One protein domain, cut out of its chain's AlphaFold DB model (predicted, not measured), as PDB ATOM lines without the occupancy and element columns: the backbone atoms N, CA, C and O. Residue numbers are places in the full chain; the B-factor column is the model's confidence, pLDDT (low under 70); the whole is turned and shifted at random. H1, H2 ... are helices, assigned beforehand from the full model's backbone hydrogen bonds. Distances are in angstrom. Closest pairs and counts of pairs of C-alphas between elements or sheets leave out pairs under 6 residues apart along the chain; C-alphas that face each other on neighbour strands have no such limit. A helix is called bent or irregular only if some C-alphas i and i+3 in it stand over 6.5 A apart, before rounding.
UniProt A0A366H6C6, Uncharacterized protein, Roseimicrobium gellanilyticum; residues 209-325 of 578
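AT A GLANCE: This is residues 209 to 325 of the 578 residues of an uncharacterized protein of Roseimicrobium gellanilyticum (UniProt A0A366H6C6). Two long helices, H1 and H3, run the same way but are shifted along each other, the last turns of H1 meeting the first half of H3, with short H2 folded back at that junction; the long loop of residues 243 to 259 leads from H2 to H3. Beyond the junction, H4, H5 and H6 form a loose group near the second half of H3, while residues 209 to 220 of H1 stick out as an arm at the other end. The printed part has 117 residues with six named helices, H1 to H6 in order, and no named strand; its class is all helix. The whole is loose, with a radius of gyration of the C-alphas of 19.6 A and spans of 68 by 33 by 23 A.

IN THESE COORDINATES: Begin with the longest helix, H3, residues 260 to 291: find C-alpha 260 at (-49.928, -14.757, -23.567), from where it runs 46.5 A to C-alpha 291 at (-18.877, -21.266, -57.548). Look back to C-alpha 209 at (-74.387, -2.171, -36.263), where H1, residues 209 to 234, begins its 37.3 A. H2 follows at residues 236 to 242. After H3 come H4, residues 299 to 304, H5, residues 307 to 310, and H6, residues 313 to 323, 15.3 A long. H4 is irregular, but only just: C-alphas 300 and 303 are 6.8 A apart.

HOW THE PARTS SIT: Start at Ala 270 of H3. Its C-alpha is 5.0 A from that of Pro 236, the closest pair of H2 and H3, a helical hairpin at a shallow tilt of 30 degrees, opposite ways. H3 also touches H1, through residues 229 to 233 of H1 alone, closest at the C-alphas of Ile 232 and Ala 270, 5.8 A; they run the same way at a shallow tilt of 34 degrees, only just short of steep. H1 and H2 touch only at the corner, closest at the C-alphas of Ile 232 and Gly 239, 4.4 A. Farther along, H3 and H6 are close but not clearly touching, closest at the C-alphas of Ile 281 and Val 319, 7.5 A. H5 touches H6, closest at the C-alphas of Pro 307 and Arg 316, 5.7 A. H4 touches no helix, and is only just apart from H6, at 8.4 A. In H1, H2, H3 and H6 every O i to N i+4 pair is within hydrogen-bond range; in H4 0 of 2 are, beside 2 of 3 O i to N i+3 pairs, and H5 is too short for an O i to N i+4 pair.

THE WHOLE: The two C-alphas farthest apart are those of Pro 209 and Gln 295, 68.0 A. The printed part has no cut, and the link from H2 to H3 is long. Mean pLDDT of the printed part is 71.6; residues 278 to 325 are under 70.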
ATOM      1  N   PRO A 209     -75.515  -3.021 -36.650       86.94
ATOM      2  CA  PRO A 209     -74.387  -2.171 -36.263       86.94
ATOM      3  C   PRO A 209     -73.435  -2.841 -35.263       86.94
ATOM      4  O   PRO A 209     -72.223  -2.707 -35.394       86.94
ATOM      5  N   GLU A 210     -73.957  -3.624 -34.319       85.00
ATOM      6  CA  GLU A 210     -73.163  -4.339 -33.312       85.00
ATOM      7  C   GLU A 210     -72.336  -5.460 -33.955       85.00
ATOM      8  O   GLU A 210     -71.150  -5.617 -33.666       85.00
ATOM      9  N   GLN A 211     -72.933  -6.209 -34.890       84.88
ATOM     10  CA  GLN A 211     -72.214  -7.215 -35.681       84.88
ATOM     11  C   GLN A 211     -71.130  -6.571 -36.550       84.88
ATOM     12  O   GLN A 211     -70.032  -7.116 -36.674       84.88
ATOM     13  N   ALA A 212     -71.427  -5.406 -37.129       86.56
ATOM     14  CA  ALA A 212     -70.463  -4.638 -37.901       86.56
ATOM     15  C   ALA A 212     -69.301  -4.164 -37.022       86.56
ATOM     16  O   ALA A 212     -68.152  -4.282 -37.437       86.56
ATOM     17  N   GLN A 213     -69.573  -3.688 -35.806       89.38
ATOM     18  CA  GLN A 213     -68.540  -3.266 -34.865       89.38
ATOM     19  C   GLN A 213     -67.627  -4.433 -34.475       89.38
ATOM     20  O   GLN A 213     -66.421  -4.343 -34.682       89.38
ATOM     21  N   ALA A 214     -68.191  -5.565 -34.042       85.25
ATOM     22  CA  ALA A 214     -67.409  -6.752 -33.683       85.25
ATOM     23  C   ALA A 214     -66.540  -7.258 -34.851       85.25
ATOM     24  O   ALA A 214     -65.393  -7.674 -34.668       85.25
ATOM     25  N   ARG A 215     -67.064  -7.197 -36.082       89.31
ATOM     26  CA  ARG A 215     -66.296  -7.543 -37.284       89.31
ATOM     27  C   ARG A 215     -65.213  -6.508 -37.594       89.31
ATOM     28  O   ARG A 215     -64.131  -6.896 -38.022       89.31
ATOM     29  N   GLY A 216     -65.481  -5.224 -37.362       90.00
ATOM     30  CA  GLY A 216     -64.500  -4.141 -37.453       90.00
ATOM     31  C   GLY A 216     -63.329  -4.358 -36.498       90.00
ATOM     32  O   GLY A 216     -62.182  -4.370 -36.936       90.00
ATOM     33  N   ASP A 217     -63.619  -4.671 -35.235       87.50
ATOM     34  CA  ASP A 217     -62.608  -4.977 -34.218       87.50
ATOM     35  C   ASP A 217     -61.745  -6.189 -34.612       87.50
ATOM     36  O   ASP A 217     -60.527  -6.201 -34.402       87.50
ATOM     37  N   ALA A 218     -62.356  -7.203 -35.237       83.50
ATOM     38  CA  ALA A 218     -61.640  -8.360 -35.767       83.50
ATOM     39  C   ALA A 218     -60.727  -7.995 -36.953       83.50
ATOM     40  O   ALA A 218     -59.601  -8.489 -37.019       83.50
ATOM     41  N   ILE A 219     -61.171  -7.123 -37.868       87.44
ATOM     42  CA  ILE A 219     -60.338  -6.614 -38.973       87.44
ATOM     43  C   ILE A 219     -59.138  -5.842 -38.415       87.44
ATOM     44  O   ILE A 219     -58.009  -6.076 -38.841       87.44
ATOM     45  N   ASP A 220     -59.357  -4.986 -37.418       87.06
ATOM     46  CA  ASP A 220     -58.290  -4.226 -36.765       87.06
ATOM     47  C   ASP A 220     -57.292  -5.145 -36.047       87.06
ATOM     48  O   ASP A 220     -56.084  -4.903 -36.061       87.06
ATOM     49  N   ALA A 221     -57.766  -6.234 -35.431       80.25
ATOM     50  CA  ALA A 221     -56.895  -7.247 -34.842       80.25
ATOM     51  C   ALA A 221     -56.053  -7.977 -35.902       80.25
ATOM     52  O   ALA A 221     -54.869  -8.227 -35.665       80.25
ATOM     53  N   MET A 222     -56.630  -8.279 -37.072       80.19
ATOM     54  CA  MET A 222     -55.894  -8.870 -38.196       80.19
ATOM     55  C   MET A 222     -54.831  -7.912 -38.747       80.19
ATOM     56  O   MET A 222     -53.699  -8.341 -38.948       80.19
ATOM     57  N   GLU A 223     -55.155  -6.627 -38.930       88.94
ATOM     58  CA  GLU A 223     -54.203  -5.610 -39.403       88.94
ATOM     59  C   GLU A 223     -53.026  -5.444 -38.434       88.94
ATOM     60  O   GLU A 223     -51.865  -5.433 -38.848       88.94
ATOM     61  N   ARG A 224     -53.302  -5.399 -37.124       85.62
ATOM     62  CA  ARG A 224     -52.253  -5.380 -36.093       85.62
ATOM     63  C   ARG A 224     -51.381  -6.640 -36.132       85.62
ATOM     64  O   ARG A 224     -50.167  -6.537 -35.961       85.62
ATOM     65  N   GLY A 225     -51.986  -7.808 -36.355       83.75
ATOM     66  CA  GLY A 225     -51.283  -9.080 -36.522       83.75
ATOM     67  C   GLY A 225     -50.361  -9.098 -37.742       83.75
ATOM     68  O   GLY A 225     -49.194  -9.448 -37.613       83.75
ATOM     69  N   ASP A 226     -50.851  -8.667 -38.904       83.19
ATOM     70  CA  ASP A 226     -50.059  -8.568 -40.137       83.19
ATOM     71  C   ASP A 226     -48.894  -7.576 -39.987       83.19
ATOM     72  O   ASP A 226     -47.753  -7.883 -40.335       83.19
ATOM     73  N   GLY A 227     -49.149  -6.417 -39.370       80.56
ATOM     74  CA  GLY A 227     -48.105  -5.450 -39.034       80.56
ATOM     75  C   GLY A 227     -47.026  -6.032 -38.114       80.56
ATOM     76  O   GLY A 227     -45.839  -5.813 -38.348       80.56
ATOM     77  N   LEU A 228     -47.415  -6.812 -37.098       86.00
ATOM     78  CA  LEU A 228     -46.482  -7.523 -36.220       86.00
ATOM     79  C   LEU A 228     -45.599  -8.501 -37.003       86.00
ATOM     80  O   LEU A 228     -44.380  -8.477 -36.841       86.00
ATOM     81  N   TYR A 229     -46.191  -9.353 -37.841       86.25
ATOM     82  CA  TYR A 229     -45.426 -10.347 -38.591       86.25
ATOM     83  C   TYR A 229     -44.479  -9.698 -39.604       86.25
ATOM     84  O   TYR A 229     -43.331 -10.116 -39.682       86.25
ATOM     85  N   LYS A 230     -44.866  -8.587 -40.244       84.00
ATOM     86  CA  LYS A 230     -43.957  -7.788 -41.090       84.00
ATOM     87  C   LYS A 230     -42.763  -7.212 -40.326       84.00
ATOM     88  O   LYS A 230     -41.653  -7.194 -40.853       84.00
ATOM     89  N   VAL A 231     -42.970  -6.739 -39.092       79.12
ATOM     90  CA  VAL A 231     -41.864  -6.281 -38.228       79.12
ATOM     91  C   VAL A 231     -40.924  -7.442 -37.902       79.12
ATOM     92  O   VAL A 231     -39.705  -7.264 -37.934       79.12
ATOM     93  N   ILE A 232     -41.479  -8.626 -37.622       85.19
ATOM     94  CA  ILE A 232     -40.690  -9.836 -37.381       85.19
ATOM     95  C   ILE A 232     -39.928 -10.248 -38.648       85.19
ATOM     96  O   ILE A 232     -38.729 -10.457 -38.561       85.19
ATOM     97  N   ASP A 233     -40.554 -10.304 -39.821       81.94
ATOM     98  CA  ASP A 233     -39.892 -10.725 -41.065       81.94
ATOM     99  C   ASP A 233     -38.735  -9.797 -41.453       81.94
ATOM    100  O   ASP A 233     -37.661 -10.257 -41.848       81.94
ATOM    101  N   ALA A 234     -38.912  -8.481 -41.285       77.50
ATOM    102  CA  ALA A 234     -37.863  -7.505 -41.570       77.50
ATOM    103  C   ALA A 234     -36.618  -7.723 -40.687       77.50
ATOM    104  O   ALA A 234     -35.477  -7.618 -41.155       77.50
ATOM    105  N   ASN A 235     -36.821  -8.046 -39.406       84.31
ATOM    106  CA  ASN A 235     -35.742  -8.339 -38.469       84.31
ATOM    107  C   ASN A 235     -36.202  -9.332 -37.384       84.31
ATOM    108  O   ASN A 235     -36.632  -8.898 -36.308       84.31
ATOM    109  N   PRO A 236     -36.059 -10.656 -37.615       83.38
ATOM    110  CA  PRO A 236     -36.619 -11.669 -36.717       83.38
ATOM    111  C   PRO A 236     -36.075 -11.579 -35.293       83.38
ATOM    112  O   PRO A 236     -36.821 -11.731 -34.327       83.38
ATOM    113  N   LYS A 237     -34.788 -11.235 -35.153       82.62
ATOM    114  CA  LYS A 237     -34.134 -11.045 -33.856       82.62
ATOM    115  C   LYS A 237     -34.720  -9.850 -33.103       82.62
ATOM    116  O   LYS A 237     -35.151 -10.001 -31.964       82.62
ATOM    117  N   SER A 238     -34.781  -8.678 -33.741       80.94
ATOM    118  CA  SER A 238     -35.351  -7.485 -33.105       80.94
ATOM    119  C   SER A 238     -36.840  -7.669 -32.807       80.94
ATOM    120  O   SER A 238     -37.290  -7.307 -31.724       80.94
ATOM    121  N   GLY A 239     -37.598  -8.307 -33.704       83.50
ATOM    122  CA  GLY A 239     -38.992  -8.674 -33.458       83.50
ATOM    123  C   GLY A 239     -39.144  -9.579 -32.230       83.50
ATOM    124  O   GLY A 239     -39.990  -9.325 -31.371       83.50
ATOM    125  N   ARG A 240     -38.273 -10.586 -32.084       90.44
ATOM    126  CA  ARG A 240     -38.243 -11.487 -30.922       90.44
ATOM    127  C   ARG A 240     -37.915 -10.762 -29.615       90.44
ATOM    128  O   ARG A 240     -38.545 -11.060 -28.599       90.44
ATOM    129  N   GLU A 241     -36.974  -9.819 -29.640       87.81
ATOM    130  CA  GLU A 241     -36.606  -8.973 -28.495       87.81
ATOM    131  C   GLU A 241     -37.740  -8.010 -28.116       87.81
ATOM    132  O   GLU A 241     -38.094  -7.891 -26.941       87.81
ATOM    133  N   GLN A 242     -38.380  -7.374 -29.102       88.81
ATOM    134  CA  GLN A 242     -39.536  -6.500 -28.890       88.81
ATOM    135  C   GLN A 242     -40.706  -7.258 -28.243       88.81
ATOM    136  O   GLN A 242     -41.356  -6.730 -27.339       88.81
ATOM    137  N   LEU A 243     -40.938  -8.519 -28.627       91.25
ATOM    138  CA  LEU A 243     -41.936  -9.389 -27.992       91.25
ATOM    139  C   LEU A 243     -41.632  -9.703 -26.515       91.25
ATOM    140  O   LEU A 243     -42.547 -10.095 -25.789       91.25
ATOM    141  N   ASP A 244     -40.402  -9.521 -26.040       92.38
ATOM    142  CA  ASP A 244     -40.019  -9.796 -24.648       92.38
ATOM    143  C   ASP A 244     -39.802  -8.541 -23.811       92.38
ATOM    144  O   ASP A 244     -39.804  -8.618 -22.580       92.38
ATOM    145  N   MET A 245     -39.669  -7.385 -24.457       90.88
ATOM    146  CA  MET A 245     -39.382  -6.131 -23.782       90.88
ATOM    147  C   MET A 245     -40.521  -5.731 -22.838       90.88
ATOM    148  O   MET A 245     -41.671  -5.534 -23.250       90.88
ATOM    149  N   ARG A 246     -40.180  -5.582 -21.555       92.56
ATOM    150  CA  ARG A 246     -41.081  -5.118 -20.497       92.56
ATOM    151  C   ARG A 246     -40.612  -3.778 -19.944       92.56
ATOM    152  O   ARG A 246     -39.415  -3.554 -19.786       92.56
ATOM    153  N   GLY A 247     -41.566  -2.895 -19.672       92.00
ATOM    154  CA  GLY A 247     -41.335  -1.614 -19.024       92.00
ATOM    155  C   GLY A 247     -41.078  -1.778 -17.528       92.00
ATOM    156  O   GLY A 247     -41.177  -2.873 -16.970       92.00
ATOM    157  N   ALA A 248     -40.785  -0.663 -16.859       90.88
ATOM    158  CA  ALA A 248     -40.567  -0.632 -15.411       90.88
ATOM    159  C   ALA A 248     -41.805  -1.072 -14.601       90.88
ATOM    160  O   ALA A 248     -41.673  -1.539 -13.476       90.88
ATOM    161  N   ASP A 249     -43.001  -0.960 -15.182       92.00
ATOM    162  CA  ASP A 249     -44.269  -1.419 -14.609       92.00
ATOM    163  C   ASP A 249     -44.545  -2.916 -14.858       92.00
ATOM    164  O   ASP A 249     -45.616  -3.423 -14.523       92.00
ATOM    165  N   GLY A 250     -43.597  -3.630 -15.473       90.50
ATOM    166  CA  GLY A 250     -43.716  -5.040 -15.828       90.50
ATOM    167  C   GLY A 250     -44.624  -5.315 -17.028       90.50
ATOM    168  O   GLY A 250     -44.755  -6.484 -17.414       90.50
ATOM    169  N   LYS A 251     -45.233  -4.291 -17.645       89.31
ATOM    170  CA  LYS A 251     -46.068  -4.447 -18.845       89.31
ATOM    171  C   LYS A 251     -45.205  -4.524 -20.094       89.31
ATOM    172  O   LYS A 251     -44.096  -4.002 -20.138       89.31
ATOM    173  N   TYR A 252     -45.711  -5.192 -21.123       89.88
ATOM    174  CA  TYR A 252     -45.011  -5.286 -22.398       89.88
ATOM    175  C   TYR A 252     -44.979  -3.932 -23.107       89.88
ATOM    176  O   TYR A 252     -46.014  -3.286 -23.249       89.88
ATOM    177  N   VAL A 253     -43.790  -3.525 -23.558       89.31
ATOM    178  CA  VAL A 253     -43.574  -2.239 -24.240       89.31
ATOM    179  C   VAL A 253     -44.093  -2.311 -25.672       89.31
ATOM    180  O   VAL A 253     -44.861  -1.454 -26.106       89.31
ATOM    181  N   HIS A 254     -43.711  -3.365 -26.394       86.50
ATOM    182  CA  HIS A 254     -44.139  -3.585 -27.768       86.50
ATOM    183  C   HIS A 254     -45.257  -4.625 -27.835       86.50
ATOM    184  O   HIS A 254     -45.272  -5.634 -27.115       86.50
ATOM    185  N   PHE A 255     -46.207  -4.353 -28.730       88.38
ATOM    186  CA  PHE A 255     -47.390  -5.179 -28.967       88.38
ATOM    187  C   PHE A 255     -48.177  -5.482 -27.675       88.38
ATOM    188  O   PHE A 255     -48.441  -6.647 -27.379       88.38
ATOM    189  N   PRO A 256     -48.548  -4.465 -26.866       89.62
ATOM    190  CA  PRO A 256     -49.197  -4.671 -25.563       89.62
ATOM    191  C   PRO A 256     -50.582  -5.328 -25.663       89.62
ATOM    192  O   PRO A 256     -51.098  -5.829 -24.671       89.62
ATOM    193  N   TRP A 257     -51.169  -5.339 -26.861       85.94
ATOM    194  CA  TRP A 257     -52.453  -5.959 -27.183       85.94
ATOM    195  C   TRP A 257     -52.380  -7.486 -27.366       85.94
ATOM    196  O   TRP A 257     -53.425  -8.123 -27.457       85.94
ATOM    197  N   LEU A 258     -51.182  -8.083 -27.437       86.62
ATOM    198  CA  LEU A 258     -51.028  -9.540 -27.492       86.62
ATOM    199  C   LEU A 258     -51.257 -10.159 -26.113       86.62
ATOM    200  O   LEU A 258     -50.547  -9.832 -25.156       86.62
ATOM    201  N   ASP A 259     -52.173 -11.120 -26.050       87.75
ATOM    202  CA  ASP A 259     -52.300 -12.033 -24.921       87.75
ATOM    203  C   ASP A 259     -51.106 -13.011 -24.854       87.75
ATOM    204  O   ASP A 259     -50.235 -13.048 -25.731       87.75
ATOM    205  N   THR A 260     -51.037 -13.810 -23.786       87.12
ATOM    206  CA  THR A 260     -49.928 -14.757 -23.567       87.12
ATOM    207  C   THR A 260     -49.762 -15.718 -24.745       87.12
ATOM    208  O   THR A 260     -48.649 -15.910 -25.234       87.12
ATOM    209  N   ARG A 261     -50.872 -16.271 -25.246       85.25
ATOM    210  CA  ARG A 261     -50.870 -17.258 -26.331       85.25
ATOM    211  C   ARG A 261     -50.476 -16.640 -27.672       85.25
ATOM    212  O   ARG A 261     -49.674 -17.218 -28.404       85.25
ATOM    213  N   GLY A 262     -51.014 -15.469 -28.007       85.38
ATOM    214  CA  GLY A 262     -50.664 -14.722 -29.213       85.38
ATOM    215  C   GLY A 262     -49.193 -14.325 -29.218       85.38
ATOM    216  O   GLY A 262     -48.518 -14.462 -30.240       85.38
ATOM    217  N   ARG A 263     -48.657 -13.934 -28.057       92.94
ATOM    218  CA  ARG A 263     -47.231 -13.648 -27.892       92.94
ATOM    219  C   ARG A 263     -46.370 -14.893 -28.085       92.94
ATOM    220  O   ARG A 263     -45.394 -14.821 -28.818       92.94
ATOM    221  N   GLU A 264     -46.725 -16.034 -27.498       88.25
ATOM    222  CA  GLU A 264     -46.016 -17.306 -27.727       88.25
ATOM    223  C   GLU A 264     -46.012 -17.714 -29.201       88.25
ATOM    224  O   GLU A 264     -44.969 -18.095 -29.733       88.25
ATOM    225  N   LYS A 265     -47.145 -17.563 -29.891       87.81
ATOM    226  CA  LYS A 265     -47.230 -17.834 -31.329       87.81
ATOM    227  C   LYS A 265     -46.327 -16.900 -32.138       87.81
ATOM    228  O   LYS A 265     -45.621 -17.361 -33.030       87.81
ATOM    229  N   ALA A 266     -46.320 -15.604 -31.826       87.81
ATOM    230  CA  ALA A 266     -45.444 -14.633 -32.478       87.81
ATOM    231  C   ALA A 266     -43.956 -14.912 -32.204       87.81
ATOM    232  O   ALA A 266     -43.135 -14.773 -33.105       87.81
ATOM    233  N   ARG A 267     -43.611 -15.375 -30.995       90.69
ATOM    234  CA  ARG A 267     -42.250 -15.815 -30.653       90.69
ATOM    235  C   ARG A 267     -41.829 -17.019 -31.481       90.69
ATOM    236  O   ARG A 267     -40.785 -16.961 -32.110       90.69
ATOM    237  N   SER A 268     -42.667 -18.055 -31.537       88.00
ATOM    238  CA  SER A 268     -42.395 -19.245 -32.349       88.00
ATOM    239  C   SER A 268     -42.210 -18.895 -33.824       88.00
ATOM    240  O   SER A 268     -41.352 -19.475 -34.478       88.00
ATOM    241  N   TYR A 269     -42.995 -17.947 -34.343       89.25
ATOM    242  CA  TYR A 269     -42.832 -17.447 -35.706       89.25
ATOM    243  C   TYR A 269     -41.501 -16.706 -35.889       89.25
ATOM    244  O   TYR A 269     -40.778 -16.985 -36.836       89.25
ATOM    245  N   ALA A 270     -41.137 -15.809 -34.965       85.38
ATOM    246  CA  ALA A 270     -39.854 -15.109 -35.006       85.38
ATOM    247  C   ALA A 270     -38.655 -16.065 -34.912       85.38
ATOM    248  O   ALA A 270     -37.671 -15.879 -35.623       85.38
ATOM    249  N   ASP A 271     -38.752 -17.103 -34.078       85.12
ATOM    250  CA  ASP A 271     -37.723 -18.135 -33.938       85.12
ATOM    251  C   ASP A 271     -37.577 -18.950 -35.242       85.12
ATOM    252  O   ASP A 271     -36.454 -19.192 -35.688       85.12
ATOM    253  N   GLN A 272     -38.693 -19.292 -35.903       83.56
ATOM    254  CA  GLN A 272     -38.686 -19.954 -37.213       83.56
ATOM    255  C   GLN A 272     -38.099 -19.053 -38.309       83.56
ATOM    256  O   GLN A 272     -37.188 -19.473 -39.012       83.56
ATOM    257  N   ALA A 273     -38.547 -17.800 -38.418       76.88
ATOM    258  CA  ALA A 273     -38.033 -16.850 -39.407       76.88
ATOM    259  C   ALA A 273     -36.524 -16.593 -39.227       76.88
ATOM    260  O   ALA A 273     -35.780 -16.431 -40.196       76.88
ATOM    261  N   LEU A 274     -36.043 -16.596 -37.980       79.31
ATOM    262  CA  LEU A 274     -34.617 -16.525 -37.672       79.31
ATOM    263  C   LEU A 274     -33.869 -17.784 -38.135       79.31
ATOM    264  O   LEU A 274     -32.755 -17.673 -38.644       79.31
ATOM    265  N   GLN A 275     -34.460 -18.970 -37.971       75.31
ATOM    266  CA  GLN A 275     -33.899 -20.223 -38.474       75.31
ATOM    267  C   GLN A 275     -33.853 -20.256 -40.009       75.31
ATOM    268  O   GLN A 275     -32.814 -20.603 -40.564       75.31
ATOM    269  N   ASP A 276     -34.918 -19.836 -40.687       73.12
ATOM    270  CA  ASP A 276     -34.987 -19.812 -42.152       73.12
ATOM    271  C   ASP A 276     -33.949 -18.840 -42.733       73.12
ATOM    272  O   ASP A 276     -33.199 -19.185 -43.646       73.12
ATOM    273  N   ARG A 277     -33.797 -17.653 -42.127       72.56
ATOM    274  CA  ARG A 277     -32.758 -16.690 -42.526       72.56
ATOM    275  C   ARG A 277     -31.344 -17.242 -42.323       72.56
ATOM    276  O   ARG A 277     -30.468 -16.964 -43.134       72.56
ATOM    277  N   ARG A 278     -31.109 -18.045 -41.277       65.44
ATOM    278  CA  ARG A 278     -29.820 -18.742 -41.081       65.44
ATOM    279  C   ARG A 278     -29.553 -19.758 -42.183       65.44
ATOM    280  O   ARG A 278     -28.426 -19.822 -42.658       65.44
ATOM    281  N   ILE A 279     -30.563 -20.539 -42.563       67.19
ATOM    282  CA  ILE A 279     -30.445 -21.532 -43.636       67.19
ATOM    283  C   ILE A 279     -30.071 -20.833 -44.943       67.19
ATOM    284  O   ILE A 279     -29.076 -21.218 -45.544       67.19
ATOM    285  N   HIS A 280     -30.765 -19.751 -45.308       63.84
ATOM    286  CA  HIS A 280     -30.445 -18.991 -46.519       63.84
ATOM    287  C   HIS A 280     -29.031 -18.403 -46.516       63.84
ATOM    288  O   HIS A 280     -28.326 -18.513 -47.510       63.84
ATOM    289  N   ILE A 281     -28.563 -17.855 -45.389       62.56
ATOM    290  CA  ILE A 281     -27.175 -17.371 -45.289       62.56
ATOM    291  C   ILE A 281     -26.176 -18.520 -45.507       62.56
ATOM    292  O   ILE A 281     -25.159 -18.334 -46.171       62.56
ATOM    293  N   ILE A 282     -26.443 -19.708 -44.954       59.62
ATOM    294  CA  ILE A 282     -25.585 -20.885 -45.150       59.62
ATOM    295  C   ILE A 282     -25.613 -21.330 -46.617       59.62
ATOM    296  O   ILE A 282     -24.552 -21.604 -47.172       59.62
ATOM    297  N   GLU A 283     -26.788 -21.380 -47.248       59.75
ATOM    298  CA  GLU A 283     -26.948 -21.706 -48.671       59.75
ATOM    299  C   GLU A 283     -26.161 -20.736 -49.559       59.75
ATOM    300  O   GLU A 283     -25.356 -21.190 -50.370       59.75
ATOM    301  N   ASP A 284     -26.292 -19.426 -49.333       57.34
ATOM    302  CA  ASP A 284     -25.571 -18.384 -50.074       57.34
ATOM    303  C   ASP A 284     -24.049 -18.512 -49.915       57.34
ATOM    304  O   ASP A 284     -23.289 -18.374 -50.878       57.34
ATOM    305  N   VAL A 285     -23.574 -18.796 -48.696       56.09
ATOM    306  CA  VAL A 285     -22.146 -19.014 -48.427       56.09
ATOM    307  C   VAL A 285     -21.656 -20.282 -49.129       56.09
ATOM    308  O   VAL A 285     -20.588 -20.266 -49.742       56.09
ATOM    309  N   VAL A 286     -22.425 -21.373 -49.093       54.53
ATOM    310  CA  VAL A 286     -22.084 -22.631 -49.775       54.53
ATOM    311  C   VAL A 286     -22.065 -22.448 -51.297       54.53
ATOM    312  O   VAL A 286     -21.121 -22.903 -51.949       54.53
ATOM    313  N   GLU A 287     -23.051 -21.759 -51.875       54.72
ATOM    314  CA  GLU A 287     -23.123 -21.457 -53.309       54.72
ATOM    315  C   GLU A 287     -21.950 -20.571 -53.752       54.72
ATOM    316  O   GLU A 287     -21.287 -20.850 -54.756       54.72
ATOM    317  N   TYR A 288     -21.604 -19.548 -52.969       53.38
ATOM    318  CA  TYR A 288     -20.454 -18.687 -53.250       53.38
ATOM    319  C   TYR A 288     -19.111 -19.439 -53.191       53.38
ATOM    320  O   TYR A 288     -18.218 -19.210 -54.013       53.38
ATOM    321  N   VAL A 289     -18.951 -20.353 -52.230       51.28
ATOM    322  CA  VAL A 289     -17.726 -21.152 -52.074       51.28
ATOM    323  C   VAL A 289     -17.587 -22.177 -53.202       51.28
ATOM    324  O   VAL A 289     -16.506 -22.323 -53.776       51.28
ATOM    325  N   THR A 290     -18.684 -22.839 -53.570       51.72
ATOM    326  CA  THR A 290     -18.709 -23.832 -54.657       51.72
ATOM    327  C   THR A 290     -18.534 -23.207 -56.044       51.72
ATOM    328  O   THR A 290     -17.897 -23.818 -56.902       51.72
ATOM    329  N   SER A 291     -19.014 -21.980 -56.266       52.97
ATOM    330  CA  SER A 291     -18.877 -21.266 -57.548       52.97
ATOM    331  C   SER A 291     -17.486 -20.661 -57.804       52.97
ATOM    332  O   SER A 291     -17.134 -20.431 -58.960       52.97
ATOM    333  N   ASN A 292     -16.654 -20.459 -56.773       50.19
ATOM    334  CA  ASN A 292     -15.334 -19.814 -56.893       50.19
ATOM    335  C   ASN A 292     -14.116 -20.763 -56.829       50.19
ATOM    336  O   ASN A 292     -12.998 -20.305 -56.588       50.19
ATOM    337  N   ASN A 293     -14.280 -22.075 -57.058       49.69
ATOM    338  CA  ASN A 293     -13.197 -23.084 -56.996       49.69
ATOM    339  C   ASN A 293     -12.397 -23.102 -55.667       49.69
ATOM    340  O   ASN A 293     -11.293 -23.652 -55.606       49.69
ATOM    341  N   GLY A 294     -12.934 -22.506 -54.600       47.91
ATOM    342  CA  GLY A 294     -12.344 -22.514 -53.266       47.91
ATOM    343  C   GLY A 294     -12.736 -23.780 -52.513       47.91
ATOM    344  O   GLY A 294     -13.845 -24.282 -52.663       47.91
ATOM    345  N   GLN A 295     -11.816 -24.312 -51.708       48.31
ATOM    346  CA  GLN A 295     -12.104 -25.413 -50.787       48.31
ATOM    347  C   GLN A 295     -13.371 -25.099 -49.962       48.31
ATOM    348  O   GLN A 295     -13.506 -23.957 -49.516       48.31
ATOM    349  N   PRO A 296     -14.284 -26.070 -49.754       47.31
ATOM    350  CA  PRO A 296     -15.445 -25.881 -48.890       47.31
ATOM    351  C   PRO A 296     -14.991 -25.358 -47.524       47.31
ATOM    352  O   PRO A 296     -14.105 -25.946 -46.905       47.31
ATOM    353  N   ILE A 297     -15.564 -24.236 -47.080       47.28
ATOM    354  CA  ILE A 297     -15.301 -23.700 -45.742       47.28
ATOM    355  C   ILE A 297     -15.818 -24.740 -44.750       47.28
ATOM    356  O   ILE A 297     -16.985 -25.135 -44.810       47.28
ATOM    357  N   HIS A 298     -14.935 -25.222 -43.879       44.06
ATOM    358  CA  HIS A 298     -15.302 -26.183 -42.852       44.06
ATOM    359  C   HIS A 298     -16.310 -25.515 -41.898       44.06
ATOM    360  O   HIS A 298     -16.106 -24.356 -41.539       44.06
ATOM    361  N   PRO A 299     -17.388 -26.190 -41.456       43.47
ATOM    362  CA  PRO A 299     -18.386 -25.591 -40.562       43.47
ATOM    363  C   PRO A 299     -17.800 -24.995 -39.272       43.47
ATOM    364  O   PRO A 299     -18.346 -24.035 -38.737       43.47
ATOM    365  N   ASP A 300     -16.666 -25.525 -38.805       43.12
ATOM    366  CA  ASP A 300     -15.940 -25.020 -37.630       43.12
ATOM    367  C   ASP A 300     -15.176 -23.702 -37.888       43.12
ATOM    368  O   ASP A 300     -14.810 -23.010 -36.942       43.12
ATOM    369  N   ASP A 301     -14.972 -23.323 -39.154       46.12
ATOM    370  CA  ASP A 301     -14.320 -22.071 -39.557       46.12
ATOM    371  C   ASP A 301     -15.332 -20.927 -39.782       46.12
ATOM    372  O   ASP A 301     -14.932 -19.801 -40.083       46.12
ATOM    373  N   ILE A 302     -16.640 -21.179 -39.614       46.16
ATOM    374  CA  ILE A 302     -17.704 -20.161 -39.736       46.16
ATOM    375  C   ILE A 302     -17.504 -19.019 -38.733       46.16
ATOM    376  O   ILE A 302     -17.704 -17.857 -39.082       46.16
ATOM    377  N   ASP A 303     -17.041 -19.327 -37.520       41.88
ATOM    378  CA  ASP A 303     -16.758 -18.317 -36.493       41.88
ATOM    379  C   ASP A 303     -15.462 -17.527 -36.784       41.88
ATOM    380  O   ASP A 303     -15.253 -16.445 -36.233       41.88
ATOM    381  N   ALA A 304     -14.600 -18.039 -37.673       43.50
ATOM    382  CA  ALA A 304     -13.367 -17.400 -38.141       43.50
ATOM    383  C   ALA A 304     -13.518 -16.723 -39.522       43.50
ATOM    384  O   ALA A 304     -12.557 -16.152 -40.049       43.50
ATOM    385  N   PHE A 305     -14.712 -16.779 -40.117       48.47
ATOM    386  CA  PHE A 305     -15.012 -16.182 -41.411       48.47
ATOM    387  C   PHE A 305     -14.982 -14.651 -41.309       48.47
ATOM    388  O   PHE A 305     -15.743 -14.058 -40.548       48.47
ATOM    389  N   ASP A 306     -14.110 -13.992 -42.084       54.69
ATOM    390  CA  ASP A 306     -14.112 -12.532 -42.233       54.69
ATOM    391  C   ASP A 306     -15.045 -12.135 -43.393       54.69
ATOM    392  O   ASP A 306     -14.623 -12.164 -44.559       54.69
ATOM    393  N   PRO A 307     -16.304 -11.738 -43.116       51.47
ATOM    394  CA  PRO A 307     -17.262 -11.377 -44.156       51.47
ATOM    395  C   PRO A 307     -16.778 -10.207 -45.019       51.47
ATOM    396  O   PRO A 307     -17.203 -10.080 -46.166       51.47
ATOM    397  N   ASN A 308     -15.846  -9.378 -44.530       48.03
ATOM    398  CA  ASN A 308     -15.335  -8.230 -45.279       48.03
ATOM    399  C   ASN A 308     -14.529  -8.615 -46.519       48.03
ATOM    400  O   ASN A 308     -14.385  -7.788 -47.421       48.03
ATOM    401  N   ARG A 309     -14.000  -9.840 -46.561       49.12
ATOM    402  CA  ARG A 309     -13.072 -10.287 -47.600       49.12
ATOM    403  C   ARG A 309     -13.753 -11.037 -48.746       49.12
ATOM    404  O   ARG A 309     -13.176 -11.105 -49.828       49.12
ATOM    405  N   TYR A 310     -14.956 -11.571 -48.525       48.38
ATOM    406  CA  TYR A 310     -15.561 -12.554 -49.433       48.38
ATOM    407  C   TYR A 310     -17.025 -12.300 -49.800       48.38
ATOM    408  O   TYR A 310     -17.523 -12.957 -50.701       48.38
ATOM    409  N   LEU A 311     -17.713 -11.363 -49.147       49.47
ATOM    410  CA  LEU A 311     -19.132 -11.110 -49.391       49.47
ATOM    411  C   LEU A 311     -19.368  -9.741 -50.035       49.47
ATOM    412  O   LEU A 311     -18.655  -8.766 -49.766       49.47
ATOM    413  N   SER A 312     -20.405  -9.647 -50.873       50.53
ATOM    414  CA  SER A 312     -20.894  -8.362 -51.384       50.53
ATOM    415  C   SER A 312     -21.374  -7.460 -50.237       50.53
ATOM    416  O   SER A 312     -21.531  -7.888 -49.098       50.53
ATOM    417  N   THR A 313     -21.574  -6.166 -50.490       50.62
ATOM    418  CA  THR A 313     -21.985  -5.216 -49.437       50.62
ATOM    419  C   THR A 313     -23.327  -5.578 -48.789       50.62
ATOM    420  O   THR A 313     -23.459  -5.411 -47.580       50.62
ATOM    421  N   GLU A 314     -24.280  -6.124 -49.551       47.69
ATOM    422  CA  GLU A 314     -25.567  -6.608 -49.021       47.69
ATOM    423  C   GLU A 314     -25.384  -7.870 -48.168       47.69
ATOM    424  O   GLU A 314     -25.769  -7.881 -47.002       47.69
ATOM    425  N   GLN A 315     -24.664  -8.873 -48.678       48.66
ATOM    426  CA  GLN A 315     -24.371 -10.108 -47.937       48.66
ATOM    427  C   GLN A 315     -23.560  -9.848 -46.652       48.66
ATOM    428  O   GLN A 315     -23.733 -10.525 -45.638       48.66
ATOM    429  N   ARG A 316     -22.691  -8.829 -46.655       55.75
ATOM    430  CA  ARG A 316     -21.950  -8.388 -45.462       55.75
ATOM    431  C   ARG A 316     -22.859  -7.814 -44.388       55.75
ATOM    432  O   ARG A 316     -22.624  -8.094 -43.214       55.75
ATOM    433  N   ALA A 317     -23.863  -7.028 -44.767       51.28
ATOM    434  CA  ALA A 317     -24.810  -6.460 -43.813       51.28
ATOM    435  C   ALA A 317     -25.618  -7.566 -43.113       51.28
ATOM    436  O   ALA A 317     -25.794  -7.515 -41.894       51.28
ATOM    437  N   ASP A 318     -26.014  -8.606 -43.852       49.34
ATOM    438  CA  ASP A 318     -26.742  -9.756 -43.307       49.34
ATOM    439  C   ASP A 318     -25.881 -10.633 -42.382       49.34
ATOM    440  O   ASP A 318     -26.319 -11.002 -41.289       49.34
ATOM    441  N   VAL A 319     -24.622 -10.901 -42.749       48.19
ATOM    442  CA  VAL A 319     -23.703 -11.693 -41.909       48.19
ATOM    443  C   VAL A 319     -23.228 -10.922 -40.673       48.19
ATOM    444  O   VAL A 319     -23.128 -11.495 -39.587       48.19
ATOM    445  N   GLN A 320     -22.997  -9.610 -40.767       50.84
ATOM    446  CA  GLN A 320     -22.653  -8.795 -39.595       50.84
ATOM    447  C   GLN A 320     -23.831  -8.652 -38.617       50.84
ATOM    448  O   GLN A 320     -23.613  -8.657 -37.404       50.84
ATOM    449  N   ALA A 321     -25.074  -8.601 -39.111       50.78
ATOM    450  CA  ALA A 321     -26.268  -8.644 -38.266       50.78
ATOM    451  C   ALA A 321     -26.415  -9.989 -37.523       50.78
ATOM    452  O   ALA A 321     -26.866 -10.010 -36.373       50.78
ATOM    453  N   TYR A 322     -25.990 -11.093 -38.147       46.44
ATOM    454  CA  TYR A 322     -25.932 -12.426 -37.541       46.44
ATOM    455  C   TYR A 322     -24.858 -12.525 -36.441       46.44
ATOM    456  O   TYR A 322     -25.168 -12.915 -35.314       46.44
ATOM    457  N   ILE A 323     -23.621 -12.093 -36.720       46.19
ATOM    458  CA  ILE A 323     -22.491 -12.154 -35.768       46.19
ATOM    459  C   ILE A 323     -22.716 -11.231 -34.556       46.19
ATOM    460  O   ILE A 323     -22.389 -11.590 -33.427       46.19
ATOM    461  N   ALA A 324     -23.355 -10.071 -34.741       47.62
ATOM    462  CA  ALA A 324     -23.698  -9.151 -33.650       47.62
ATOM    463  C   ALA A 324     -24.787  -9.689 -32.683       47.62
ATOM    464  O   ALA A 324     -25.239  -8.983 -31.778       47.62
ATOM    465  N   GLY A 325     -25.253 -10.933 -32.852       45.22
ATOM    466  CA  GLY A 325     -26.206 -11.615 -31.976       45.22
ATOM    467  C   GLY A 325     -25.722 -12.967 -31.478       45.22
ATOM    468  O   GLY A 325     -26.230 -13.983 -31.936       45.22
TER     469      GLY A 325